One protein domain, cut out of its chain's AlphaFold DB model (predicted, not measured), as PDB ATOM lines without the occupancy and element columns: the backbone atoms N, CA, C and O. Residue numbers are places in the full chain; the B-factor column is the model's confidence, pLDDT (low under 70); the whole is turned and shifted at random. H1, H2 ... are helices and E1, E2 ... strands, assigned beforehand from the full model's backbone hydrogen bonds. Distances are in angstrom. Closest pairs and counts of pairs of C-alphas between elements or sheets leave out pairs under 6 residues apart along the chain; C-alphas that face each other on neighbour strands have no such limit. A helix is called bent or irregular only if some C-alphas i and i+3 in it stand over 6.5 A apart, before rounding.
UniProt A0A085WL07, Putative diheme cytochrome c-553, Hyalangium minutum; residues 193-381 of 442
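Overview. This is residues 193 to 381 of the 442 residues of the protein "Putative diheme cytochrome c-553" of Hyalangium minutum (UniProt A0A085WL07). Four helices, H1, H3, H9 and H7, stand in a row, each crossing the one before it steeply; H8 packs across H7, and the small hairpin E3 and E4 sits beside H7 at the far end of the row. Along one side of the row runs a layer made largely of loops, with short H4, the two-strand sheet E1 and E2, and H5 at one far end; the loop of residues 261 to 271 bulges outward from this layer. The printed part has 189 residues with nine named helices and four named strands, in the order H1, H2, H3, H4, E1, H5, E2, H6, H7, E3, E4, H8, H9, and both sheets are antiparallel. The class is mostly helix, although under half of the residues, 93 of 189, are in named elements. The whole is compact, with a radius of gyration of the C-alphas of 16.6 A and spans of 49 by 41 by 31 A.

Along the chain. Start at Tyr 193; residues 193 to 209 hold no named element. Find C-alpha 210 at (222.720, 191.746, 182.875), where H1 begins; it runs to residue 218, 13.9 A, and is irregular, with C-alphas 211 and 214 8.4 A apart. Next come H2, residues 226 to 230, and H3, residues 233 to 249, the longest helix at 22.7 A. H3 is neither bent nor irregular, but only just: C-alphas 246 and 249 are 6.3 A apart. H4 is residues 252 to 256. After it look for E1 at residues 283 to 285, H5 at 288 to 294 and E2 at 296 to 300; H5 is irregular, with C-alphas 289 and 292 7.2 A apart. H6 is residues 311 to 314, and H7, residues 319 to 328, is 13.6 A long. E3, residues 330 to 333, and E4, residues 336 to 339, are each 10.0 A long. H8 is residues 344 to 351, and H9 runs 16.0 A from residue 356 to C-alpha 367 at (205.139, 195.908, 193.864).

Arrangement. Begin at H3, the hub, which touches H1, H4 and H9. Gly 216 of H1 and Tyr 244 of H3 have the closest C-alphas, 3.8 A, and the two helices are only just about perpendicular, at 73 degrees. H3 and H9 touch about perpendicular, at 90 degrees, closest at the C-alphas of Gly 242 and Ile 362, 3.9 A. H3 and H4 only just touch, only at the corner, with 3 pairs of C-alphas within 8 A, the closest being Val 246 and Cys 252, 5.3 A. H2 is close to H3 but not clearly touching: the closest C-alphas, of Leu 228 and Lys 236, are 6.9 A apart. H6 is close to H9 but not clearly touching, with the C-alphas of Met 312 and Lys 367 closest at 6.2 A. H7 touches residues 359 to 363 of H9 alone, with the C-alphas of Tyr 319 and Tyr 363 closest at 6.8 A, and the two helices stand at a steep tilt of 60 degrees, opposite ways. H8 touches H7 about perpendicular, at 83 degrees, with the C-alphas of Phe 326 and Phe 351 closest at 6.0 A. In the hairpin E3 and E4, N 331 and O 338 are within hydrogen-bond range at 2.9 A. Antiparallel E1 and E2 have N 284 and O 299 within range at 2.9 A; H5 touches no helix. Every O i to N i+4 pair is within range in H4, H7 and H9, against 3 of 5 in H1, 0 of 1 in H2, 12 of 13 in H3, 1 of 3 in H5 and 2 of 4 in H8, while H6 is too short for one; the O i to N i+3 pairs within range are 2 of 2 in H2 and 2 of 4 in H5.

Size, cuts and confidence. The two C-alphas farthest apart, of Ser 207 and Ala 292, are 49.7 A apart. The printed part has no cut, and the link from H4 to E1, 26 residues, is long. The mean pLDDT of the printed part is 91.0; look for low confidence at residues 206 to 208, which are under 70.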
ATOM      1  N   TYR A 193     221.623 210.268 185.777       94.69
ATOM      2  CA  TYR A 193     220.178 210.421 185.787       94.69
ATOM      3  C   TYR A 193     219.800 211.479 186.821       94.69
ATOM      4  O   TYR A 193     220.089 211.315 188.008       94.69
ATOM      5  N   ASN A 194     219.188 212.568 186.368       92.44
ATOM      6  CA  ASN A 194     218.859 213.738 187.180       92.44
ATOM      7  C   ASN A 194     217.388 214.167 187.066       92.44
ATOM      8  O   ASN A 194     217.051 215.218 187.581       92.44
ATOM      9  N   GLU A 195     216.525 213.351 186.453       91.81
ATOM     10  CA  GLU A 195     215.101 213.678 186.246       91.81
ATOM     11  C   GLU A 195     214.197 213.206 187.406       91.81
ATOM     12  O   GLU A 195     212.977 213.318 187.336       91.81
ATOM     13  N   GLY A 196     214.764 212.598 188.454       93.25
ATOM     14  CA  GLY A 196     214.031 212.052 189.600       93.25
ATOM     15  C   GLY A 196     214.313 212.779 190.916       93.25
ATOM     16  O   GLY A 196     215.088 213.724 190.984       93.25
ATOM     17  N   ALA A 197     213.744 212.264 192.007       93.12
ATOM     18  CA  ALA A 197     213.952 212.771 193.366       93.12
ATOM     19  C   ALA A 197     215.400 212.598 193.860       93.12
ATOM     20  O   ALA A 197     215.805 213.229 194.834       93.12
ATOM     21  N   VAL A 198     216.166 211.712 193.218       93.50
ATOM     22  CA  VAL A 198     217.563 211.426 193.545       93.50
ATOM     23  C   VAL A 198     218.380 211.409 192.260       93.50
ATOM     24  O   VAL A 198     218.091 210.639 191.343       93.50
ATOM     25  N   THR A 199     219.434 212.224 192.214       94.94
ATOM     26  CA  THR A 199     220.429 212.160 191.140       94.94
ATOM     27  C   THR A 199     221.319 210.932 191.322       94.94
ATOM     28  O   THR A 199     221.916 210.753 192.385       94.94
ATOM     29  N   ARG A 200     221.444 210.098 190.286       95.69
ATOM     30  CA  ARG A 200     222.278 208.884 190.304       95.69
ATOM     31  C   ARG A 200     223.241 208.866 189.129       95.69
ATOM     32  O   ARG A 200     222.876 209.217 188.013       95.69
ATOM     33  N   THR A 201     224.473 208.427 189.358       95.44
ATOM     34  CA  THR A 201     225.427 208.176 188.270       95.44
ATOM     35  C   THR A 201     224.959 206.982 187.447       95.44
ATOM     36  O   THR A 201     224.587 205.949 188.002       95.44
ATOM     37  N   LEU A 202     224.977 207.123 186.125       93.94
ATOM     38  CA  LEU A 202     224.661 206.021 185.229       93.94
ATOM     39  C   LEU A 202     225.806 204.998 185.238       93.94
ATOM     40  O   LEU A 202     226.974 205.393 185.299       93.94
ATOM     41  N   PRO A 203     225.512 203.689 185.144       92.31
ATOM     42  CA  PRO A 203     226.559 202.694 184.957       92.31
ATOM     43  C   PRO A 203     227.300 202.947 183.640       92.31
ATOM     44  O   PRO A 203     226.737 203.497 182.690       92.31
ATOM     45  N   ALA A 204     228.566 202.531 183.569       85.62
ATOM     46  CA  ALA A 204     229.345 202.650 182.342       85.62
ATOM     47  C   ALA A 204     228.620 201.952 181.178       85.62
ATOM     48  O   ALA A 204     228.189 200.813 181.306       85.62
ATOM     49  N   GLU A 205     228.522 202.607 180.020       76.94
ATOM     50  CA  GLU A 205     227.805 202.068 178.849       76.94
ATOM     51  C   GLU A 205     228.416 200.767 178.287       76.94
ATOM     52  O   GLU A 205     227.805 200.115 177.447       76.94
ATOM     53  N   SER A 206     229.617 200.391 178.737       65.69
ATOM     54  CA  SER A 206     230.327 199.163 178.369       65.69
ATOM     55  C   SER A 206     230.314 198.082 179.457       65.69
ATOM     56  O   SER A 206     231.007 197.077 179.307       65.69
ATOM     57  N   SER A 207     229.632 198.294 180.590       58.75
ATOM     58  CA  SER A 207     229.546 197.264 181.631       58.75
ATOM     59  C   SER A 207     228.651 196.117 181.168       58.75
ATOM     60  O   SER A 207     227.625 196.378 180.546       58.75
ATOM     61  N   ALA A 208     229.003 194.877 181.521       64.56
ATOM     62  CA  ALA A 208     228.111 193.725 181.418       64.56
ATOM     63  C   ALA A 208     226.918 193.930 182.369       64.56
ATOM     64  O   ALA A 208     226.938 193.514 183.526       64.56
ATOM     65  N   ASP A 209     225.929 194.690 181.909       73.94
ATOM     66  CA  ASP A 209     224.716 194.994 182.647       73.94
ATOM     67  C   ASP A 209     223.667 193.943 182.302       73.94
ATOM     68  O   ASP A 209     222.910 194.091 181.339       73.94
ATOM     69  N   THR A 210     223.668 192.846 183.061       71.00
ATOM     70  CA  THR A 210     222.720 191.746 182.875       71.00
ATOM     71  C   THR A 210     221.297 192.296 182.854       71.00
ATOM     72  O   THR A 210     220.826 192.887 183.828       71.00
ATOM     73  N   LEU A 211     220.632 192.135 181.707       78.81
ATOM     74  CA  LEU A 211     219.276 192.620 181.453       78.81
ATOM     75  C   LEU A 211     219.088 194.136 181.689       78.81
ATOM     76  O   LEU A 211     217.968 194.580 181.915       78.81
ATOM     77  N   ALA A 212     220.132 194.966 181.608       90.62
ATOM     78  CA  ALA A 212     220.043 196.401 181.914       90.62
ATOM     79  C   ALA A 212     219.593 196.718 183.364       90.62
ATOM     80  O   ALA A 212     219.020 197.779 183.638       90.62
ATOM     81  N   SER A 213     219.816 195.797 184.305       93.19
ATOM     82  CA  SER A 213     219.391 195.942 185.699       93.19
ATOM     83  C   SER A 213     220.039 197.141 186.402       93.19
ATOM     84  O   SER A 213     219.344 197.955 187.017       93.19
ATOM     85  N   ASN A 214     221.358 197.314 186.268       93.44
ATOM     86  CA  ASN A 214     222.081 198.433 186.873       93.44
ATOM     87  C   ASN A 214     221.627 199.765 186.276       93.44
ATOM     88  O   ASN A 214     221.482 200.753 187.002       93.44
ATOM     89  N   ARG A 215     221.356 199.801 184.962       95.00
ATOM     90  CA  ARG A 215     220.737 200.962 184.317       95.00
ATOM     91  C   ARG A 215     219.398 201.275 184.963       95.00
ATOM     92  O   ARG A 215     219.172 202.421 185.335       95.00
ATOM     93  N   GLY A 216     218.551 200.269 185.138       95.69
ATOM     94  CA  GLY A 216     217.248 200.393 185.779       95.69
ATOM     95  C   GLY A 216     217.294 200.938 187.205       95.69
ATOM     96  O   GLY A 216     216.516 201.831 187.545       95.69
ATOM     97  N   LEU A 217     218.237 200.465 188.024       94.94
ATOM     98  CA  LEU A 217     218.470 200.994 189.373       94.94
ATOM     99  C   LEU A 217     218.882 202.474 189.351       94.94
ATOM    100  O   LEU A 217     218.475 203.243 190.219       94.94
ATOM    101  N   ALA A 218     219.664 202.894 188.353       95.31
ATOM    102  CA  ALA A 218     220.086 204.285 188.217       95.31
ATOM    103  C   ALA A 218     218.952 205.214 187.747       95.31
ATOM    104  O   ALA A 218     218.876 206.353 188.203       95.31
ATOM    105  N   VAL A 219     218.067 204.740 186.862       95.44
ATOM    106  CA  VAL A 219     217.025 205.564 186.212       95.44
ATOM    107  C   VAL A 219     215.677 205.541 186.933       95.44
ATOM    108  O   VAL A 219     214.685 206.042 186.408       95.44
ATOM    109  N   GLN A 220     215.605 204.964 188.137       95.06
ATOM    110  CA  GLN A 220     214.365 205.010 188.901       95.06
ATOM    111  C   GLN A 220     214.075 206.434 189.419       95.06
ATOM    112  O   GLN A 220     214.954 207.058 190.025       95.06
ATOM    113  N   PRO A 221     212.853 206.971 189.251       94.44
ATOM    114  CA  PRO A 221     212.569 208.350 189.655       94.44
ATOM    115  C   PRO A 221     212.510 208.568 191.169       94.44
ATOM    116  O   PRO A 221     212.873 209.641 191.643       94.44
ATOM    117  N   LEU A 222     212.062 207.575 191.938       94.38
ATOM    118  CA  LEU A 222     211.937 207.682 193.393       94.38
ATOM    119  C   LEU A 222     213.246 207.340 194.112       94.38
ATOM    120  O   LEU A 222     214.171 206.774 193.530       94.38
ATOM    121  N   ALA A 223     213.325 207.693 195.397       93.19
ATOM    122  CA  ALA A 223     214.367 207.183 196.283       93.19
ATOM    123  C   ALA A 223     214.239 205.660 196.442       93.19
ATOM    124  O   ALA A 223     213.138 205.114 196.350       93.19
ATOM    125  N   ASP A 224     215.361 204.990 196.703       93.44
ATOM    126  CA  ASP A 224     215.378 203.539 196.872       93.44
ATOM    127  C   ASP A 224     214.424 203.134 198.012       93.44
ATOM    128  O   ASP A 224     214.552 203.643 199.135       93.44
ATOM    129  N   PRO A 225     213.452 202.237 197.765       91.56
ATOM    130  CA  PRO A 225     212.542 201.806 198.810       91.56
ATOM    131  C   PRO A 225     213.305 200.967 199.835       91.56
ATOM    132  O   PRO A 225     214.196 200.195 199.484       91.56
ATOM    133  N   ALA A 226     212.905 201.041 201.107       88.19
ATOM    134  CA  ALA A 226     213.526 200.246 202.171       88.19
ATOM    135  C   ALA A 226     213.528 198.734 201.858       88.19
ATOM    136  O   ALA A 226     214.476 198.032 202.209       88.19
ATOM    137  N   ALA A 227     212.504 198.257 201.139       85.75
ATOM    138  CA  ALA A 227     212.388 196.873 200.684       85.75
ATOM    139  C   ALA A 227     213.553 196.437 199.778       85.75
ATOM    140  O   ALA A 227     213.968 195.282 199.843       85.75
ATOM    141  N   LEU A 228     214.137 197.352 198.990       90.88
ATOM    142  CA  LEU A 228     215.231 197.041 198.068       90.88
ATOM    143  C   LEU A 228     216.440 196.451 198.799       90.88
ATOM    144  O   LEU A 228     217.082 195.538 198.288       90.88
ATOM    145  N   ALA A 229     216.740 196.924 200.013       90.19
ATOM    146  CA  ALA A 229     217.872 196.431 200.793       90.19
ATOM    147  C   ALA A 229     217.716 194.950 201.178       90.19
ATOM    148  O   ALA A 229     218.710 194.220 201.217       90.19
ATOM    149  N   THR A 230     216.477 194.507 201.410       90.56
ATOM    150  CA  THR A 230     216.141 193.159 201.885       90.56
ATOM    151  C   THR A 230     215.902 192.142 200.772       90.56
ATOM    152  O   THR A 230     215.843 190.954 201.068       90.56
ATOM    153  N   LEU A 231     215.783 192.582 199.515       90.19
ATOM    154  CA  LEU A 231     215.618 191.690 198.366       90.19
ATOM    155  C   LEU A 231     216.851 190.790 198.160       90.19
ATOM    156  O   LEU A 231     218.000 191.220 198.364       90.19
ATOM    157  N   SER A 232     216.606 189.560 197.707       92.31
ATOM    158  CA  SER A 232     217.644 188.650 197.208       92.31
ATOM    159  C   SER A 232     218.366 189.239 195.987       92.31
ATOM    160  O   SER A 232     217.942 190.240 195.407       92.31
ATOM    161  N   ALA A 233     219.488 188.637 195.583       89.88
ATOM    162  CA  ALA A 233     220.222 189.090 194.400       89.88
ATOM    163  C   ALA A 233     219.359 189.018 193.125       89.88
ATOM    164  O   ALA A 233     219.314 189.988 192.369       89.88
ATOM    165  N   ASN A 234     218.614 187.925 192.939       89.31
ATOM    166  CA  ASN A 234     217.742 187.731 191.779       89.31
ATOM    167  C   ASN A 234     216.590 188.748 191.772       89.31
ATOM    168  O   ASN A 234     216.345 189.402 190.761       89.31
ATOM    169  N   GLU A 235     215.943 188.980 192.918       90.94
ATOM    170  CA  GLU A 235     214.881 189.990 193.029       90.94
ATOM    171  C   GLU A 235     215.398 191.414 192.799       90.94
ATOM    172  O   GLU A 235     214.690 192.234 192.219       90.94
ATOM    173  N   LYS A 236     216.636 191.729 193.206       93.19
ATOM    174  CA  LYS A 236     217.276 193.016 192.883       93.19
ATOM    175  C   LYS A 236     217.505 193.163 191.385       93.19
ATOM    176  O   LYS A 236     217.252 194.240 190.847       93.19
ATOM    177  N   THR A 237     217.927 192.094 190.711       93.25
ATOM    178  CA  THR A 237     218.059 192.073 189.250       93.25
ATOM    179  C   THR A 237     216.713 192.291 188.566       93.25
ATOM    180  O   THR A 237     216.607 193.152 187.694       93.25
ATOM    181  N   GLN A 238     215.660 191.604 189.012       94.75
ATOM    182  CA  GLN A 238     214.299 191.795 188.503       94.75
ATOM    183  C   GLN A 238     213.761 193.200 188.793       94.75
ATOM    184  O   GLN A 238     213.131 193.808 187.933       94.75
ATOM    185  N   TYR A 239     214.040 193.756 189.971       96.50
ATOM    186  CA  TYR A 239     213.666 195.123 190.320       96.50
ATOM    187  C   TYR A 239     214.349 196.144 189.402       96.50
ATOM    188  O   TYR A 239     213.687 197.035 188.868       96.50
ATOM    189  N   GLY A 240     215.661 195.997 189.185       96.44
ATOM    190  CA  GLY A 240     216.420 196.817 188.246       96.44
ATOM    191  C   GLY A 240     215.859 196.696 186.831       96.44
ATOM    192  O   GLY A 240     215.460 197.697 186.239       96.44
ATOM    193  N   ARG A 241     215.709 195.471 186.316       96.69
ATOM    194  CA  ARG A 241     215.100 195.206 185.003       96.69
ATOM    195  C   ARG A 241     213.716 195.840 184.868       96.69
ATOM    196  O   ARG A 241     213.436 196.503 183.873       96.69
ATOM    197  N   GLY A 242     212.861 195.682 185.872       97.38
ATOM    198  CA  GLY A 242     211.520 196.253 185.886       97.38
ATOM    199  C   GLY A 242     211.540 197.775 185.835       97.38
ATOM    200  O   GLY A 242     210.822 198.363 185.032       97.38
ATOM    201  N   SER A 243     212.417 198.412 186.617       97.25
ATOM    202  CA  SER A 243     212.627 199.862 186.562       97.25
ATOM    203  C   SER A 243     213.062 200.320 185.172       97.25
ATOM    204  O   SER A 243     212.544 201.309 184.656       97.25
ATOM    205  N   TYR A 244     213.987 199.592 184.541       97.12
ATOM    206  CA  TYR A 244     214.456 199.889 183.193       97.12
ATOM    207  C   TYR A 244     213.316 199.828 182.168       97.12
ATOM    208  O   TYR A 244     213.089 200.781 181.420       97.12
ATOM    209  N   LEU A 245     212.545 198.739 182.179       96.81
ATOM    210  CA  LEU A 245     211.402 198.557 181.288       96.81
ATOM    211  C   LEU A 245     210.324 199.621 181.521       96.81
ATOM    212  O   LEU A 245     209.781 200.153 180.558       96.81
ATOM    213  N   VAL A 246     210.044 199.978 182.775       96.50
ATOM    214  CA  VAL A 246     209.019 200.969 183.130       96.50
ATOM    215  C   VAL A 246     209.433 202.397 182.769       96.50
ATOM    216  O   VAL A 246     208.612 203.147 182.239       96.50
ATOM    217  N   ASN A 247     210.680 202.783 183.046       95.50
ATOM    218  CA  ASN A 247     211.110 204.185 182.998       95.50
ATOM    219  C   ASN A 247     211.897 204.557 181.733       95.50
ATOM    220  O   ASN A 247     211.873 205.721 181.342       95.50
ATOM    221  N   ALA A 248     212.573 203.604 181.082       95.06
ATOM    222  CA  ALA A 248     213.420 203.880 179.917       95.06
ATOM    223  C   ALA A 248     212.864 203.322 178.600       95.06
ATOM    224  O   ALA A 248     213.105 203.914 177.550       95.06
ATOM    225  N   VAL A 249     212.131 202.200 178.633       94.88
ATOM    226  CA  VAL A 249     211.642 201.538 177.407       94.88
ATOM    227  C   VAL A 249     210.143 201.752 177.185       94.88
ATOM    228  O   VAL A 249     209.736 202.160 176.107       94.88
ATOM    229  N   GLY A 250     209.309 201.489 178.190       91.81
ATOM    230  CA  GLY A 250     207.849 201.566 178.087       91.81
ATOM    231  C   GLY A 250     207.241 202.906 178.499       91.81
ATOM    232  O   GLY A 250     206.063 203.130 178.237       91.81
ATOM    233  N   SER A 251     208.013 203.788 179.150       88.25
ATOM    234  CA  SER A 251     207.565 205.126 179.580       88.25
ATOM    235  C   SER A 251     206.275 205.099 180.422       88.25
ATOM    236  O   SER A 251     205.463 206.022 180.370       88.25
ATOM    237  N   CYS A 252     206.036 204.046 181.221       93.81
ATOM    238  CA  CYS A 252     204.764 203.904 181.942       93.81
ATOM    239  C   CYS A 252     204.521 205.078 182.900       93.81
ATOM    240  O   CYS A 252     203.373 205.469 183.114       93.81
ATOM    241  N   ASN A 253     205.601 205.645 183.451       91.88
ATOM    242  CA  ASN A 253     205.575 206.850 184.270       91.88
ATOM    243  C   ASN A 253     204.838 208.012 183.586       91.88
ATOM    244  O   ASN A 253     204.046 208.686 184.227       91.88
ATOM    245  N   ASP A 254     205.027 208.243 182.294       88.50
ATOM    246  CA  ASP A 254     204.450 209.420 181.633       88.50
ATOM    247  C   ASP A 254     202.956 209.299 181.408       88.50
ATOM    248  O   ASP A 254     202.245 210.302 181.395       88.50
ATOM    249  N   CYS A 255     202.473 208.062 181.311       91.00
ATOM    250  CA  CYS A 255     201.051 207.800 181.208       91.00
ATOM    251  C   CYS A 255     200.362 207.743 182.577       91.00
ATOM    252  O   CYS A 255     199.198 208.139 182.711       91.00
ATOM    253  N   HIS A 256     201.064 207.222 183.587       95.12
ATOM    254  CA  HIS A 256     200.522 206.960 184.918       95.12
ATOM    255  C   HIS A 256     200.914 207.996 185.974       95.12
ATOM    256  O   HIS A 256     200.480 207.856 187.106       95.12
ATOM    257  N   THR A 257     201.657 209.046 185.657       95.00
ATOM    258  CA  THR A 257     201.944 210.167 186.566       95.00
ATOM    259  C   THR A 257     201.223 211.403 186.038       95.00
ATOM    260  O   THR A 257     201.391 211.742 184.871       95.00
ATOM    261  N   ASN A 258     200.406 212.075 186.857       93.94
ATOM    262  CA  ASN A 258     199.672 213.269 186.427       93.94
ATOM    263  C   ASN A 258     199.751 214.414 187.457       93.94
ATOM    264  O   ASN A 258     199.246 214.252 188.574       93.94
ATOM    265  N   PRO A 259     200.328 215.577 187.094       92.81
ATOM    266  CA  PRO A 259     201.101 215.831 185.867       92.81
ATOM    267  C   PRO A 259     202.366 214.960 185.814       92.81
ATOM    268  O   PRO A 259     202.980 214.723 186.848       92.81
ATOM    269  N   SER A 260     202.771 214.481 184.634       92.31
ATOM    270  CA  SER A 260     203.893 213.534 184.511       92.31
ATOM    271  C   SER A 260     205.249 214.174 184.779       92.31
ATOM    272  O   SER A 260     206.072 213.618 185.509       92.31
ATOM    273  N   ARG A 261     205.464 215.369 184.224       91.38
ATOM    274  CA  ARG A 261     206.731 216.101 184.269       91.38
ATOM    275  C   ARG A 261     206.538 217.594 184.492       91.38
ATOM    276  O   ARG A 261     205.479 218.150 184.191       91.38
ATOM    277  N   ASN A 262     207.587 218.246 184.980       89.06
ATOM    278  CA  ASN A 262     207.643 219.688 185.121       89.06
ATOM    279  C   ASN A 262     208.054 220.346 183.799       89.06
ATOM    280  O   ASN A 262     209.222 220.359 183.437       89.06
ATOM    281  N   PHE A 263     207.102 220.934 183.082       84.19
ATOM    282  CA  PHE A 263     207.392 221.712 181.870       84.19
ATOM    283  C   PHE A 263     207.464 223.224 182.126       84.19
ATOM    284  O   PHE A 263     207.495 224.011 181.178       84.19
ATOM    285  N   ALA A 264     207.473 223.657 183.391       83.62
ATOM    286  CA  ALA A 264     207.673 225.060 183.713       83.62
ATOM    287  C   ALA A 264     209.124 225.475 183.394       83.62
ATOM    288  O   ALA A 264     210.046 224.689 183.625       83.62
ATOM    289  N   PRO A 265     209.362 226.701 182.889       78.19
ATOM    290  CA  PRO A 265     210.719 227.191 182.677       78.19
ATOM    291  C   PRO A 265     211.510 227.199 183.988       78.19
ATOM    292  O   PRO A 265     211.085 227.811 184.969       78.19
ATOM    293  N   GLY A 266     212.670 226.549 184.002       82.81
ATOM    294  CA  GLY A 266     213.500 226.446 185.195       82.81
ATOM    295  C   GLY A 266     214.562 225.352 185.081       82.81
ATOM    296  O   GLY A 266     214.631 224.678 184.052       82.81
ATOM    297  N   PRO A 267     215.398 225.188 186.122       79.94
ATOM    298  CA  PRO A 267     216.424 224.144 186.164       79.94
ATOM    299  C   PRO A 267     215.833 222.728 186.150       79.94
ATOM    300  O   PRO A 267     216.465 221.830 185.610       79.94
ATOM    301  N   ASP A 268     214.610 222.573 186.658       83.75
ATOM    302  CA  ASP A 268     213.912 221.289 186.797       83.75
ATOM    303  C   ASP A 268     213.002 220.998 185.581       83.75
ATOM    304  O   ASP A 268     212.030 220.242 185.671       83.75
ATOM    305  N   PHE A 269     213.231 221.677 184.447       84.81
ATOM    306  CA  PHE A 269     212.452 221.456 183.229       84.81
ATOM    307  C   PHE A 269     212.685 220.037 182.703       84.81
ATOM    308  O   PHE A 269     213.809 219.643 182.398       84.81
ATOM    309  N   GLY A 270     211.595 219.302 182.515       85.56
ATOM    310  CA  GLY A 270     211.595 217.914 182.087       85.56
ATOM    311  C   GLY A 270     211.609 216.919 183.243       85.56
ATOM    312  O   GLY A 270     211.364 215.747 182.982       85.56
ATOM    313  N   ASP A 271     211.810 217.337 184.492       91.56
ATOM    314  CA  ASP A 271     211.886 216.407 185.622       91.56
ATOM    315  C   ASP A 271     210.556 215.696 185.875       91.56
ATOM    316  O   ASP A 271     209.476 216.266 185.705       91.56
ATOM    317  N   VAL A 272     210.627 214.440 186.308       94.06
ATOM    318  CA  VAL A 272     209.471 213.628 186.691       94.06
ATOM    319  C   VAL A 272     208.831 214.199 187.954       94.06
ATOM    320  O   VAL A 272     209.501 214.452 188.957       94.06
ATOM    321  N   THR A 273     207.503 214.328 187.955       94.06
ATOM    322  CA  THR A 273     206.759 214.822 189.123       94.06
ATOM    323  C   THR A 273     206.630 213.723 190.180       94.06
ATOM    324  O   THR A 273     205.605 213.057 190.325       94.06
ATOM    325  N   THR A 274     207.705 213.513 190.935       93.75
ATOM    326  CA  THR A 274     207.847 212.371 191.852       93.75
ATOM    327  C   THR A 274     206.821 212.322 192.987       93.75
ATOM    328  O   THR A 274     206.509 211.238 193.476       93.75
ATOM    329  N   SER A 275     206.225 213.454 193.373       92.06
ATOM    330  CA  SER A 275     205.177 213.520 194.406       92.06
ATOM    331  C   SER A 275     203.869 212.815 194.022       92.06
ATOM    332  O   SER A 275     203.077 212.469 194.898       92.06
ATOM    333  N   VAL A 276     203.645 212.594 192.725       93.81
ATOM    334  CA  VAL A 276     202.465 211.923 192.157       93.81
ATOM    335  C   VAL A 276     202.867 210.757 191.246       93.81
ATOM    336  O   VAL A 276     202.078 210.332 190.397       93.81
ATOM    337  N   PHE A 277     204.086 210.232 191.421       95.31
ATOM    338  CA  PHE A 277     204.649 209.160 190.598       95.31
ATOM    339  C   PHE A 277     203.714 207.949 190.524       95.31
ATOM    340  O   PHE A 277     203.362 207.346 191.537       95.31
ATOM    341  N   MET A 278     203.301 207.604 189.307       95.44
ATOM    342  CA  MET A 278     202.419 206.487 188.976       95.44
ATOM    343  C   MET A 278     201.081 206.486 189.751       95.44
ATOM    344  O   MET A 278     200.485 205.430 189.989       95.44
ATOM    345  N   SER A 279     200.595 207.670 190.141       94.69
ATOM    346  CA  SER A 279     199.319 207.863 190.850       94.69
ATOM    347  C   SER A 279     198.086 208.022 189.946       94.69
ATOM    348  O   SER A 279     196.961 208.138 190.431       94.69
ATOM    349  N   GLY A 280     198.269 207.937 188.632       94.69
ATOM    350  CA  GLY A 280     197.231 208.032 187.612       94.69
ATOM    351  C   GLY A 280     196.681 209.444 187.451       94.69
ATOM    352  O   GLY A 280     197.303 210.422 187.852       94.69
ATOM    353  N   GLY A 281     195.492 209.541 186.859       94.25
ATOM    354  CA  GLY A 281     194.741 210.793 186.756       94.25
ATOM    355  C   GLY A 281     194.854 211.517 185.417       94.25
ATOM    356  O   GLY A 281     194.076 212.436 185.185       94.25
ATOM    357  N   ALA A 282     195.739 211.088 184.511       94.94
ATOM    358  CA  ALA A 282     195.830 211.654 183.164       94.94
ATOM    359  C   ALA A 282     194.626 211.212 182.318       94.94
ATOM    360  O   ALA A 282     194.246 210.039 182.347       94.94
ATOM    361  N   VAL A 283     194.022 212.132 181.566       94.69
ATOM    362  CA  VAL A 283     192.867 211.839 180.704       94.69
ATOM    363  C   VAL A 283     193.314 211.488 179.285       94.69
ATOM    364  O   VAL A 283     194.183 212.143 178.716       94.69
ATOM    365  N   TYR A 284     192.672 210.488 178.685       93.69
ATOM    366  CA  TYR A 284     192.889 210.095 177.295       93.69
ATOM    367  C   TYR A 284     191.566 210.097 176.549       93.69
ATOM    368  O   TYR A 284     190.608 209.432 176.947       93.69
ATOM    369  N   SER A 285     191.516 210.840 175.446       91.62
ATOM    370  CA  SER A 285     190.369 210.808 174.542       91.62
ATOM    371  C   SER A 285     190.515 209.651 173.568       91.62
ATOM    372  O   SER A 285     191.566 209.480 172.952       91.62
ATOM    373  N   VAL A 286     189.451 208.869 173.417       91.06
ATOM    374  CA  VAL A 286     189.392 207.835 172.389       91.06
ATOM    375  C   VAL A 286     189.133 208.525 171.044       91.06
ATOM    376  O   VAL A 286     188.247 209.382 170.960       91.06
ATOM    377  N   PRO A 287     189.897 208.206 169.982       88.75
ATOM    378  CA  PRO A 287     189.620 208.732 168.651       88.75
ATOM    379  C   PRO A 287     188.169 208.433 168.239       88.75
ATOM    380  O   PRO A 287     187.746 207.286 168.385       88.75
ATOM    381  N   PRO A 288     187.412 209.392 167.665       87.44
ATOM    382  CA  PRO A 288     185.978 209.221 167.404       87.44
ATOM    383  C   PRO A 288     185.602 207.943 166.639       87.44
ATOM    384  O   PRO A 288     184.590 207.317 166.948       87.44
ATOM    385  N   GLY A 289     186.438 207.517 165.684       86.44
ATOM    386  CA  GLY A 289     186.235 206.280 164.919       86.44
ATOM    387  C   GLY A 289     186.348 204.988 165.741       86.44
ATOM    388  O   GLY A 289     185.878 203.946 165.297       86.44
ATOM    389  N   LEU A 290     186.934 205.044 166.940       88.56
ATOM    390  CA  LEU A 290     187.099 203.904 167.843       88.56
ATOM    391  C   LEU A 290     186.054 203.865 168.966       88.56
ATOM    392  O   LEU A 290     185.864 202.803 169.552       88.56
ATOM    393  N   ASN A 291     185.330 204.955 169.242       91.31
ATOM    394  CA  ASN A 291     184.406 205.042 170.385       91.31
ATOM    395  C   ASN A 291     183.339 203.936 170.391       91.31
ATOM    396  O   ASN A 291     183.062 203.326 171.424       91.31
ATOM    397  N   ALA A 292     182.747 203.642 169.229       89.31
ATOM    398  CA  ALA A 292     181.708 202.619 169.108       89.31
ATOM    399  C   ALA A 292     182.241 201.194 169.330       89.31
ATOM    400  O   ALA A 292     181.504 200.343 169.840       89.31
ATOM    401  N   LEU A 293     183.506 200.954 168.967       87.88
ATOM    402  CA  LEU A 293     184.205 199.682 169.148       87.88
ATOM    403  C   LEU A 293     184.639 199.494 170.606       87.88
ATOM    404  O   LEU A 293     184.421 198.431 171.178       87.88
ATOM    405  N   THR A 294     185.222 200.527 171.214       87.75
ATOM    406  CA  THR A 294     185.730 200.478 172.595       87.75
ATOM    407  C   THR A 294     184.636 200.669 173.642       87.75
ATOM    408  O   THR A 294     184.860 200.366 174.809       87.75
ATOM    409  N   LYS A 295     183.462 201.183 173.243       91.25
ATOM    410  CA  LYS A 295     182.364 201.608 174.131       91.25
ATOM    411  C   LYS A 295     182.778 202.685 175.140       91.25
ATOM    412  O   LYS A 295     182.132 202.861 176.173       91.25
ATOM    413  N   VAL A 296     183.828 203.438 174.823       92.62
ATOM    414  CA  VAL A 296     184.424 204.463 175.683       92.62
ATOM    415  C   VAL A 296     184.687 205.719 174.858       92.62
ATOM    416  O   VAL A 296     185.206 205.624 173.750       92.62
ATOM    417  N   THR A 297     184.358 206.894 175.396       93.44
ATOM    418  CA  THR A 297     184.732 208.190 174.793       93.44
ATOM    419  C   THR A 297     186.028 208.731 175.372       93.44
ATOM    420  O   THR A 297     186.843 209.314 174.660       93.44
ATOM    421  N   ARG A 298     186.223 208.535 176.678       94.19
ATOM    422  CA  ARG A 298     187.400 208.974 177.421       94.19
ATOM    423  C   ARG A 298     187.733 208.001 178.533       94.19
ATOM    424  O   ARG A 298     186.848 207.414 179.153       94.19
ATOM    425  N   SER A 299     189.008 207.889 178.836       94.38
ATOM    426  CA  SER A 299     189.529 207.111 179.953       94.38
ATOM    427  C   SER A 299     190.462 207.965 180.799       94.38
ATOM    428  O   SER A 299     190.886 209.048 180.398       94.38
ATOM    429  N   MET A 300     190.760 207.470 181.993       94.50
ATOM    430  CA  MET A 300     191.712 208.074 182.910       94.50
ATOM    431  C   MET A 300     192.763 207.027 183.267       94.50
ATOM    432  O   MET A 300     192.411 205.863 183.490       94.50
ATOM    433  N   SER A 301     194.043 207.406 183.303       94.50
ATOM    434  CA  SER A 301     195.090 206.483 183.736       94.50
ATOM    435  C   SER A 301     194.859 206.076 185.183       94.50
ATOM    436  O   SER A 301     194.514 206.890 186.042       94.50
ATOM    437  N   ALA A 302     195.022 204.782 185.443       92.88
ATOM    438  CA  ALA A 302     194.805 204.224 186.765       92.88
ATOM    439  C   ALA A 302     195.909 204.661 187.731       92.88
ATOM    440  O   ALA A 302     197.085 204.693 187.360       92.88
ATOM    441  N   ASN A 303     195.526 204.895 188.985       95.25
ATOM    442  CA  ASN A 303     196.464 204.965 190.094       95.25
ATOM    443  C   ASN A 303     197.084 203.580 190.314       95.25
ATOM    444  O   ASN A 303     196.361 202.616 190.578       95.25
ATOM    445  N   LEU A 304     198.405 203.457 190.176       95.56
ATOM    446  CA  LEU A 304     199.118 202.189 190.341       95.56
ATOM    447  C   LEU A 304     199.692 202.051 191.753       95.56
ATOM    448  O   LEU A 304     199.522 200.989 192.356       95.56
ATOM    449  N   LEU A 305     200.307 203.114 192.285       95.50
ATOM    450  CA  LEU A 305     201.119 203.070 193.511       95.50
ATOM    451  C   LEU A 305     200.457 203.657 194.767       95.50
ATOM    452  O   LEU A 305     201.049 203.623 195.841       95.50
ATOM    453  N   GLY A 306     199.246 204.197 194.674       95.19
ATOM    454  CA  GLY A 306     198.517 204.729 195.823       95.19
ATOM    455  C   GLY A 306     198.282 203.693 196.927       95.19
ATOM    456  O   GLY A 306     197.913 202.549 196.653       95.19
ATOM    457  N   ALA A 307     198.454 204.085 198.188       93.94
ATOM    458  CA  ALA A 307     198.263 203.196 199.334       93.94
ATOM    459  C   ALA A 307     196.807 202.713 199.478       93.94
ATOM    460  O   ALA A 307     196.557 201.558 199.820       93.94
ATOM    461  N   GLN A 308     195.842 203.590 199.207       92.88
ATOM    462  CA  GLN A 308     194.406 203.356 199.337       92.88
ATOM    463  C   GLN A 308     193.729 203.155 197.981       92.88
ATOM    464  O   GLN A 308     192.797 202.348 197.878       92.88
ATOM    465  N   HIS A 309     194.161 203.867 196.937       92.94
ATOM    466  CA  HIS A 309     193.521 203.828 195.617       92.94
ATOM    467  C   HIS A 309     194.358 203.123 194.540       92.94
ATOM    468  O   HIS A 309     193.845 202.868 193.447       92.94
ATOM    469  N   GLY A 310     195.600 202.741 194.851       94.62
ATOM    470  CA  GLY A 310     196.520 202.106 193.913       94.62
ATOM    471  C   GLY A 310     196.132 200.682 193.520       94.62
ATOM    472  O   GLY A 310     195.713 199.851 194.334       94.62
ATOM    473  N   ALA A 311     196.307 200.370 192.239       93.69
ATOM    474  CA  ALA A 311     196.033 199.055 191.682       93.69
ATOM    475  C   ALA A 311     196.969 197.969 192.236       93.69
ATOM    476  O   ALA A 311     196.506 196.849 192.436       93.69
ATOM    477  N   MET A 312     198.232 198.285 192.550       94.62
ATOM    478  CA  MET A 312     199.180 197.314 193.124       94.62
ATOM    479  C   MET A 312     198.823 196.914 194.563       94.62
ATOM    480  O   MET A 312     199.049 195.774 194.973       94.62
ATOM    481  N   ALA A 313     198.221 197.833 195.327       91.50
ATOM    482  CA  ALA A 313     197.749 197.565 196.683       91.50
ATOM    483  C   ALA A 313     196.424 196.778 196.695       91.50
ATOM    484  O   ALA A 313     196.188 195.970 197.593       91.50
ATOM    485  N   LYS A 314     195.557 196.992 195.696       90.12
ATOM    486  CA  LYS A 314     194.189 196.444 195.678       90.12
ATOM    487  C   LYS A 314     193.978 195.245 194.758       90.12
ATOM    488  O   LYS A 314     193.359 194.275 195.172       90.12
ATOM    489  N   ARG A 315     194.411 195.345 193.501       89.25
ATOM    490  CA  ARG A 315     194.038 194.423 192.410       89.25
ATOM    491  C   ARG A 315     195.156 193.446 192.081       89.25
ATOM    492  O   ARG A 315     194.900 192.267 191.894       89.25
ATOM    493  N   TYR A 316     196.387 193.937 192.036       92.94
ATOM    494  CA  TYR A 316     197.558 193.173 191.612       92.94
ATOM    495  C   TYR A 316     198.380 192.741 192.825       92.94
ATOM    496  O   TYR A 316     199.554 193.079 192.972       92.94
ATOM    497  N   GLN A 317     197.721 192.042 193.754       90.31
ATOM    498  CA  GLN A 317     198.402 191.481 194.920       90.31
ATOM    499  C   GLN A 317     199.184 190.210 194.581       90.31
ATOM    500  O   GLN A 317     200.183 189.939 195.243       90.31
ATOM    501  N   ALA A 318     198.735 189.492 193.550       93.69
ATOM    502  CA  ALA A 318     199.372 188.317 192.983       93.69
ATOM    503  C   ALA A 318     199.840 188.603 191.546       93.69
ATOM    504  O   ALA A 318     199.228 189.406 190.828       93.69
ATOM    505  N   TYR A 319     200.916 187.935 191.125       95.06
ATOM    506  CA  TYR A 319     201.485 188.106 189.788       95.06
ATOM    507  C   TYR A 319     200.496 187.687 188.699       95.06
ATOM    508  O   TYR A 319     200.410 188.327 187.659       95.06
ATOM    509  N   GLU A 320     199.691 186.657 188.939       94.81
ATOM    510  CA  GLU A 320     198.775 186.086 187.955       94.81
ATOM    511  C   GLU A 320     197.699 187.088 187.530       94.81
ATOM    512  O   GLU A 320     197.301 187.117 186.364       94.81
ATOM    513  N   ASP A 321     197.229 187.924 188.456       93.38
ATOM    514  CA  ASP A 321     196.240 188.958 188.158       93.38
ATOM    515  C   ASP A 321     196.869 190.128 187.397       93.38
ATOM    516  O   ASP A 321     196.258 190.664 186.472       93.38
ATOM    517  N   PHE A 322     198.119 190.474 187.723       94.88
ATOM    518  CA  PHE A 322     198.900 191.447 186.957       94.88
ATOM    519  C   PHE A 322     199.180 190.952 185.532       94.88
ATOM    520  O   PHE A 322     198.942 191.666 184.557       94.88
ATOM    521  N   ASN A 323     199.618 189.702 185.401       95.19
ATOM    522  CA  ASN A 323     199.951 189.079 184.130       95.19
ATOM    523  C   ASN A 323     198.713 188.975 183.226       95.19
ATOM    524  O   ASN A 323     198.782 189.320 182.050       95.19
ATOM    525  N   LYS A 324     197.540 188.601 183.761       93.38
ATOM    526  CA  LYS A 324     196.271 188.623 183.002       93.38
ATOM    527  C   LYS A 324     195.922 190.022 182.492       93.38
ATOM    528  O   LYS A 324     195.457 190.149 181.358       93.38
ATOM    529  N   ALA A 325     196.159 191.062 183.289       91.38
ATOM    530  CA  ALA A 325     195.939 192.432 182.844       91.38
ATOM    531  C   ALA A 325     196.862 192.787 181.669       91.38
ATOM    532  O   ALA A 325     196.384 193.285 180.654       91.38
ATOM    533  N   PHE A 326     198.154 192.464 181.763       88.56
ATOM    534  CA  PHE A 326     199.141 192.752 180.716       88.56
ATOM    535  C   PHE A 326     198.928 191.939 179.433       88.56
ATOM    536  O   PHE A 326     198.965 192.492 178.338       88.56
ATOM    537  N   THR A 327     198.666 190.638 179.554       88.94
ATOM    538  CA  THR A 327     198.650 189.709 178.409       88.94
ATOM    539  C   THR A 327     197.260 189.454 177.834       88.94
ATOM    540  O   THR A 327     197.120 188.955 176.722       88.94
ATOM    541  N   LYS A 328     196.189 189.779 178.561       90.94
ATOM    542  CA  LYS A 328     194.809 189.572 178.079       90.94
ATOM    543  C   LYS A 328     193.970 190.840 178.103       90.94
ATOM    544  O   LYS A 328     192.842 190.844 177.596       90.94
ATOM    545  N   GLY A 329     194.490 191.907 178.707       91.38
ATOM    546  CA  GLY A 329     193.718 193.106 178.995       91.38
ATOM    547  C   GLY A 329     192.596 192.861 179.998       91.38
ATOM    548  O   GLY A 329     191.687 193.679 180.056       91.38
ATOM    549  N   ASP A 330     192.599 191.744 180.731       91.81
ATOM    550  CA  ASP A 330     191.528 191.381 181.660       91.81
ATOM    551  C   ASP A 330     191.788 191.986 183.035       91.81
ATOM    552  O   ASP A 330     192.809 191.703 183.658       91.81
ATOM    553  N   VAL A 331     190.850 192.795 183.531       89.50
ATOM    554  CA  VAL A 331     190.945 193.412 184.859       89.50
ATOM    555  C   VAL A 331     189.643 193.288 185.631       89.50
ATOM    556  O   VAL A 331     188.549 193.368 185.074       89.50
ATOM    557  N   VAL A 332     189.755 193.138 186.949       85.69
ATOM    558  CA  VAL A 332     188.614 193.189 187.867       85.69
ATOM    559  C   VAL A 332     188.699 194.484 188.659       85.69
ATOM    560  O   VAL A 332     189.663 194.734 189.380       85.69
ATOM    561  N   VAL A 333     187.685 195.330 188.516       81.19
ATOM    562  CA  VAL A 333     187.599 196.603 189.234       81.19
ATOM    563  C   VAL A 333     186.280 196.622 189.987       81.19
ATOM    564  O   VAL A 333     185.220 196.497 189.372       81.19
ATOM    565  N   ASP A 334     186.374 196.727 191.312       79.25
ATOM    566  CA  ASP A 334     185.240 196.720 192.245       79.25
ATOM    567  C   ASP A 334     184.330 195.493 192.056       79.25
ATOM    568  O   ASP A 334     183.108 195.588 192.007       79.25
ATOM    569  N   GLY A 335     184.950 194.319 191.878       81.44
ATOM    570  CA  GLY A 335     184.258 193.042 191.664       81.44
ATOM    571  C   GLY A 335     183.723 192.823 190.245       81.44
ATOM    572  O   GLY A 335     183.209 191.748 189.951       81.44
ATOM    573  N   VAL A 336     183.871 193.799 189.344       81.62
ATOM    574  CA  VAL A 336     183.372 193.717 187.965       81.62
ATOM    575  C   VAL A 336     184.521 193.469 186.994       81.62
ATOM    576  O   VAL A 336     185.414 194.312 186.845       81.62
ATOM    577  N   ALA A 337     184.470 192.322 186.314       86.81
ATOM    578  CA  ALA A 337     185.373 191.982 185.222       86.81
ATOM    579  C   ALA A 337     185.139 192.904 184.017       86.81
ATOM    580  O   ALA A 337     184.004 193.118 183.588       86.81
ATOM    581  N   ARG A 338     186.221 193.458 183.478       86.56
ATOM    582  CA  ARG A 338     186.214 194.380 182.341       86.56
ATOM    583  C   ARG A 338     187.538 194.301 181.584       86.56
ATOM    584  O   ARG A 338     188.509 193.729 182.075       86.56
ATOM    585  N   LYS A 339     187.577 194.894 180.393       89.69
ATOM    586  CA  LYS A 339     188.821 195.071 179.641       89.69
ATOM    587  C   LYS A 339     189.548 196.347 180.062       89.69
ATOM    588  O   LYS A 339     188.908 197.307 180.500       89.69
ATOM    589  N   LEU A 340     190.871 196.362 179.909       90.94
ATOM    590  CA  LEU A 340     191.669 197.583 179.998       90.94
ATOM    591  C   LEU A 340     191.122 198.625 179.022       90.94
ATOM    592  O   LEU A 340     190.871 198.340 177.851       90.94
ATOM    593  N   ALA A 341     190.931 199.839 179.526       90.06
ATOM    594  CA  ALA A 341     190.490 200.955 178.712       90.06
ATOM    595  C   ALA A 341     191.625 201.458 177.807       90.06
ATOM    596  O   ALA A 341     192.798 201.141 178.005       90.06
ATOM    597  N   PHE A 342     191.269 202.274 176.818       89.81
ATOM    598  CA  PHE A 342     192.234 203.012 176.001       89.81
ATOM    599  C   PHE A 342     193.190 203.855 176.881       89.81
ATOM    600  O   PHE A 342     192.758 204.332 177.931       89.81
ATOM    601  N   PRO A 343     194.459 204.070 176.490       88.62
ATOM    602  CA  PRO A 343     195.150 203.430 175.368       88.62
ATOM    603  C   PRO A 343     195.591 201.991 175.671       88.62
ATOM    604  O   PRO A 343     195.738 201.199 174.745       88.62
ATOM    605  N   MET A 344     195.703 201.620 176.952       89.81
ATOM    606  CA  MET A 344     196.266 200.338 177.395       89.81
ATOM    607  C   MET A 344     195.615 199.115 176.745       89.81
ATOM    608  O   MET A 344     196.318 198.174 176.400       89.81
ATOM    609  N   GLY A 345     194.296 199.129 176.528       86.38
ATOM    610  CA  GLY A 345     193.590 198.038 175.848       86.38
ATOM    611  C   GLY A 345     194.081 197.759 174.420       86.38
ATOM    612  O   GLY A 345     194.035 196.612 173.985       86.38
ATOM    613  N   LEU A 346     194.584 198.773 173.707       83.44
ATOM    614  CA  LEU A 346     195.210 198.602 172.390       83.44
ATOM    615  C   LEU A 346     196.673 198.163 172.524       83.44
ATOM    616  O   LEU A 346     197.132 197.311 171.768       83.44
ATOM    617  N   THR A 347     197.379 198.681 173.531       84.00
ATOM    618  CA  THR A 347     198.784 198.346 173.809       84.00
ATOM    619  C   THR A 347     198.978 196.906 174.307       84.00
ATOM    620  O   THR A 347     200.081 196.374 174.214       84.00
ATOM    621  N   VAL A 348     197.919 196.210 174.749       87.44
ATOM    622  CA  VAL A 348     197.969 194.763 175.066       87.44
ATOM    623  C   VAL A 348     198.574 193.956 173.913       87.44
ATOM    624  O   VAL A 348     199.347 193.039 174.166       87.44
ATOM    625  N   ALA A 349     198.314 194.328 172.653       86.69
ATOM    626  CA  ALA A 349     198.900 193.665 171.483       86.69
ATOM    627  C   ALA A 349     200.442 193.736 171.430       86.69
ATOM    628  O   ALA A 349     201.073 192.920 170.754       86.69
ATOM    629  N   ASN A 350     201.049 194.680 172.148       88.62
ATOM    630  CA  ASN A 350     202.495 194.811 172.291       88.62
ATOM    631  C   ASN A 350     202.998 194.111 173.560       88.62
ATOM    632  O   ASN A 350     204.014 193.420 173.508       88.62
ATOM    633  N   PHE A 351     202.262 194.197 174.671       90.31
ATOM    634  CA  PHE A 351     202.638 193.531 175.924       90.31
ATOM    635  C   PHE A 351     202.598 192.001 175.842       90.31
ATOM    636  O   PHE A 351     203.450 191.346 176.428       90.31
ATOM    637  N   VAL A 352     201.691 191.413 175.052       92.44
ATOM    638  CA  VAL A 352     201.657 189.948 174.825       92.44
ATOM    639  C   VAL A 352     202.908 189.388 174.156       92.44
ATOM    640  O   VAL A 352     203.112 188.176 174.149       92.44
ATOM    641  N   LYS A 353     203.728 190.253 173.555       94.56
ATOM    642  CA  LYS A 353     204.971 189.869 172.886       94.56
ATOM    643  C   LYS A 353     206.173 189.879 173.834       94.56
ATOM    644  O   LYS A 353     207.251 189.461 173.419       94.56
ATOM    645  N   MET A 354     206.003 190.370 175.060       95.44
ATOM    646  CA  MET A 354     207.049 190.370 176.080       95.44
ATOM    647  C   MET A 354     207.307 188.956 176.614       95.44
ATOM    648  O   MET A 354     206.439 188.085 176.538       95.44
ATOM    649  N   THR A 355     208.500 188.733 177.159       95.88
ATOM    650  CA  THR A 355     208.825 187.522 177.923       95.88
ATOM    651  C   THR A 355     208.109 187.526 179.281       95.88
ATOM    652  O   THR A 355     207.821 188.598 179.823       95.88
ATOM    653  N   ASP A 356     207.817 186.351 179.861       95.19
ATOM    654  CA  ASP A 356     207.226 186.288 181.217       95.19
ATOM    655  C   ASP A 356     208.193 186.881 182.251       95.19
ATOM    656  O   ASP A 356     207.756 187.600 183.149       95.19
ATOM    657  N   SER A 357     209.502 186.671 182.067       95.00
ATOM    658  CA  SER A 357     210.565 187.270 182.883       95.00
ATOM    659  C   SER A 357     210.480 188.800 182.931       95.00
ATOM    660  O   SER A 357     210.527 189.393 184.010       95.00
ATOM    661  N   ASP A 358     210.254 189.462 181.792       96.44
ATOM    662  CA  ASP A 358     210.142 190.920 181.722       96.44
ATOM    663  C   ASP A 358     208.818 191.429 182.313       96.44
ATOM    664  O   ASP A 358     208.802 192.449 183.010       96.44
ATOM    665  N   VAL A 359     207.703 190.721 182.089       96.62
ATOM    666  CA  VAL A 359     206.410 191.061 182.717       96.62
ATOM    667  C   VAL A 359     206.502 190.916 184.241       96.62
ATOM    668  O   VAL A 359     206.022 191.780 184.985       96.62
ATOM    669  N   ARG A 360     207.183 189.874 184.725       96.44
ATOM    670  CA  ARG A 360     207.481 189.658 186.146       96.44
ATOM    671  C   ARG A 360     208.408 190.723 186.710       96.44
ATOM    672  O   ARG A 360     208.136 191.223 187.798       96.44
ATOM    673  N   ALA A 361     209.441 191.129 185.981       97.38
ATOM    674  CA  ALA A 361     210.334 192.203 186.398       97.38
ATOM    675  C   ALA A 361     209.569 193.523 186.608       97.38
ATOM    676  O   ALA A 361     209.721 194.166 187.649       97.38
ATOM    677  N   ILE A 362     208.674 193.892 185.680       97.25
ATOM    678  CA  ILE A 362     207.781 195.055 185.844       97.25
ATOM    679  C   ILE A 362     206.933 194.909 187.112       97.25
ATOM    680  O   ILE A 362     206.853 195.848 187.910       97.25
ATOM    681  N   TYR A 363     206.323 193.740 187.327       96.88
ATOM    682  CA  TYR A 363     205.537 193.471 188.529       96.88
ATOM    683  C   TYR A 363     206.366 193.647 189.811       96.88
ATOM    684  O   TYR A 363     205.935 194.360 190.717       96.88
ATOM    685  N   VAL A 364     207.563 193.056 189.877       95.94
ATOM    686  CA  VAL A 364     208.479 193.148 191.026       95.94
ATOM    687  C   VAL A 364     208.865 194.597 191.302       95.94
ATOM    688  O   VAL A 364     208.803 195.030 192.454       95.94
ATOM    689  N   TYR A 365     209.199 195.370 190.266       97.31
ATOM    690  CA  TYR A 365     209.509 196.790 190.412       97.31
ATOM    691  C   TYR A 365     208.334 197.571 191.010       97.31
ATOM    692  O   TYR A 365     208.506 198.235 192.033       97.31
ATOM    693  N   LEU A 366     207.137 197.458 190.422       95.94
ATOM    694  CA  LEU A 366     205.949 198.190 190.869       95.94
ATOM    695  C   LEU A 366     205.489 197.762 192.265       95.94
ATOM    696  O   LEU A 366     205.071 198.600 193.062       95.94
ATOM    697  N   LYS A 367     205.575 196.466 192.579       93.94
ATOM    698  CA  LYS A 367     205.139 195.908 193.864       93.94
ATOM    699  C   LYS A 367     205.992 196.398 195.030       93.94
ATOM    700  O   LYS A 367     205.474 196.542 196.135       93.94
ATOM    701  N   ASN A 368     207.276 196.648 194.780       94.06
ATOM    702  CA  ASN A 368     208.243 197.059 195.792       94.06
ATOM    703  C   ASN A 368     208.427 198.583 195.887       94.06
ATOM    704  O   ASN A 368     209.252 199.041 196.678       94.06
ATOM    705  N   GLN A 369     207.674 199.380 195.121       93.38
ATOM    706  CA  GLN A 369     207.676 200.834 195.287       93.38
ATOM    707  C   GLN A 369     207.049 201.257 196.615       93.38
ATOM    708  O   GLN A 369     206.107 200.637 197.114       93.38
ATOM    709  N   ALA A 370     207.548 202.362 197.169       90.12
ATOM    710  CA  ALA A 370     206.912 203.001 198.312       90.12
ATOM    711  C   ALA A 370     205.508 203.499 197.910       90.12
ATOM    712  O   ALA A 370     205.395 204.237 196.926       90.12
ATOM    713  N   PRO A 371     204.440 203.135 198.644       91.00
ATOM    714  CA  PRO A 371     203.101 203.582 198.292       91.00
ATOM    715  C   PRO A 371     202.948 205.101 198.414       91.00
ATOM    716  O   PRO A 371     203.345 205.688 199.425       91.00
ATOM    717  N   ILE A 372     202.311 205.726 197.423       92.94
ATOM    718  CA  ILE A 372     201.950 207.147 197.473       92.94
ATOM    719  C   ILE A 372     200.811 207.337 198.481       92.94
ATOM    720  O   ILE A 372     199.875 206.541 198.536       92.94
ATOM    721  N   GLN A 373     200.891 208.395 199.288       91.81
ATOM    722  CA  GLN A 373     199.921 208.711 200.341       91.81
ATOM    723  C   GLN A 373     199.417 210.154 200.222       91.81
ATOM    724  O   GLN A 373     199.967 210.977 199.486       91.81
ATOM    725  N   GLY A 374     198.377 210.483 200.990       91.25
ATOM    726  CA  GLY A 374     197.836 211.838 201.063       91.25
ATOM    727  C   GLY A 374     197.245 212.297 199.729       91.25
ATOM    728  O   GLY A 374     196.591 211.524 199.039       91.25
ATOM    729  N   ALA A 375     197.478 213.559 199.361       87.12
ATOM    730  CA  ALA A 375     196.881 214.161 198.165       87.12
ATOM    731  C   ALA A 375     197.337 213.515 196.839       87.12
ATOM    732  O   ALA A 375     196.651 213.655 195.828       87.12
ATOM    733  N   GLY A 376     198.479 212.817 196.838       87.62
ATOM    734  CA  GLY A 376     198.958 212.065 195.678       87.62
ATOM    735  C   GLY A 376     198.242 210.726 195.485       87.62
ATOM    736  O   GLY A 376     198.232 210.201 194.383       87.62
ATOM    737  N   ASP A 377     197.600 210.175 196.517       93.00
ATOM    738  CA  ASP A 377     196.849 208.919 196.430       93.00
ATOM    739  C   ASP A 377     195.430 209.169 195.907       93.00
ATOM    740  O   ASP A 377     194.431 209.061 196.622       93.00
ATOM    741  N   LYS A 378     195.358 209.579 194.640       89.19
ATOM    742  CA  LYS A 378     194.126 210.025 193.992       89.19
ATOM    743  C   LYS A 378     193.202 208.850 193.696       89.19
ATOM    744  O   LYS A 378     193.625 207.813 193.177       89.19
ATOM    745  N   ALA A 379     191.915 209.044 193.948       91.31
ATOM    746  CA  ALA A 379     190.890 208.148 193.446       91.31
ATOM    747  C   ALA A 379     190.570 208.525 191.987       91.31
ATOM    748  O   ALA A 379     190.138 209.642 191.710       91.31
ATOM    749  N   THR A 380     190.814 207.610 191.049       92.56
ATOM    750  CA  THR A 380     190.631 207.853 189.609       92.56
ATOM    751  C   THR A 380     189.235 207.459 189.141       92.56
ATOM    752  O   THR A 380     188.680 206.461 189.602       92.56
ATOM    753  N   GLN A 381     188.696 208.206 188.182       93.31
ATOM    754  CA  GLN A 381     187.388 207.944 187.583       93.31
ATOM    755  C   GLN A 381     187.411 206.739 186.639       93.31
ATOM    756  O   GLN A 381     188.435 206.399 186.042       93.31
TER     757      GLN A 381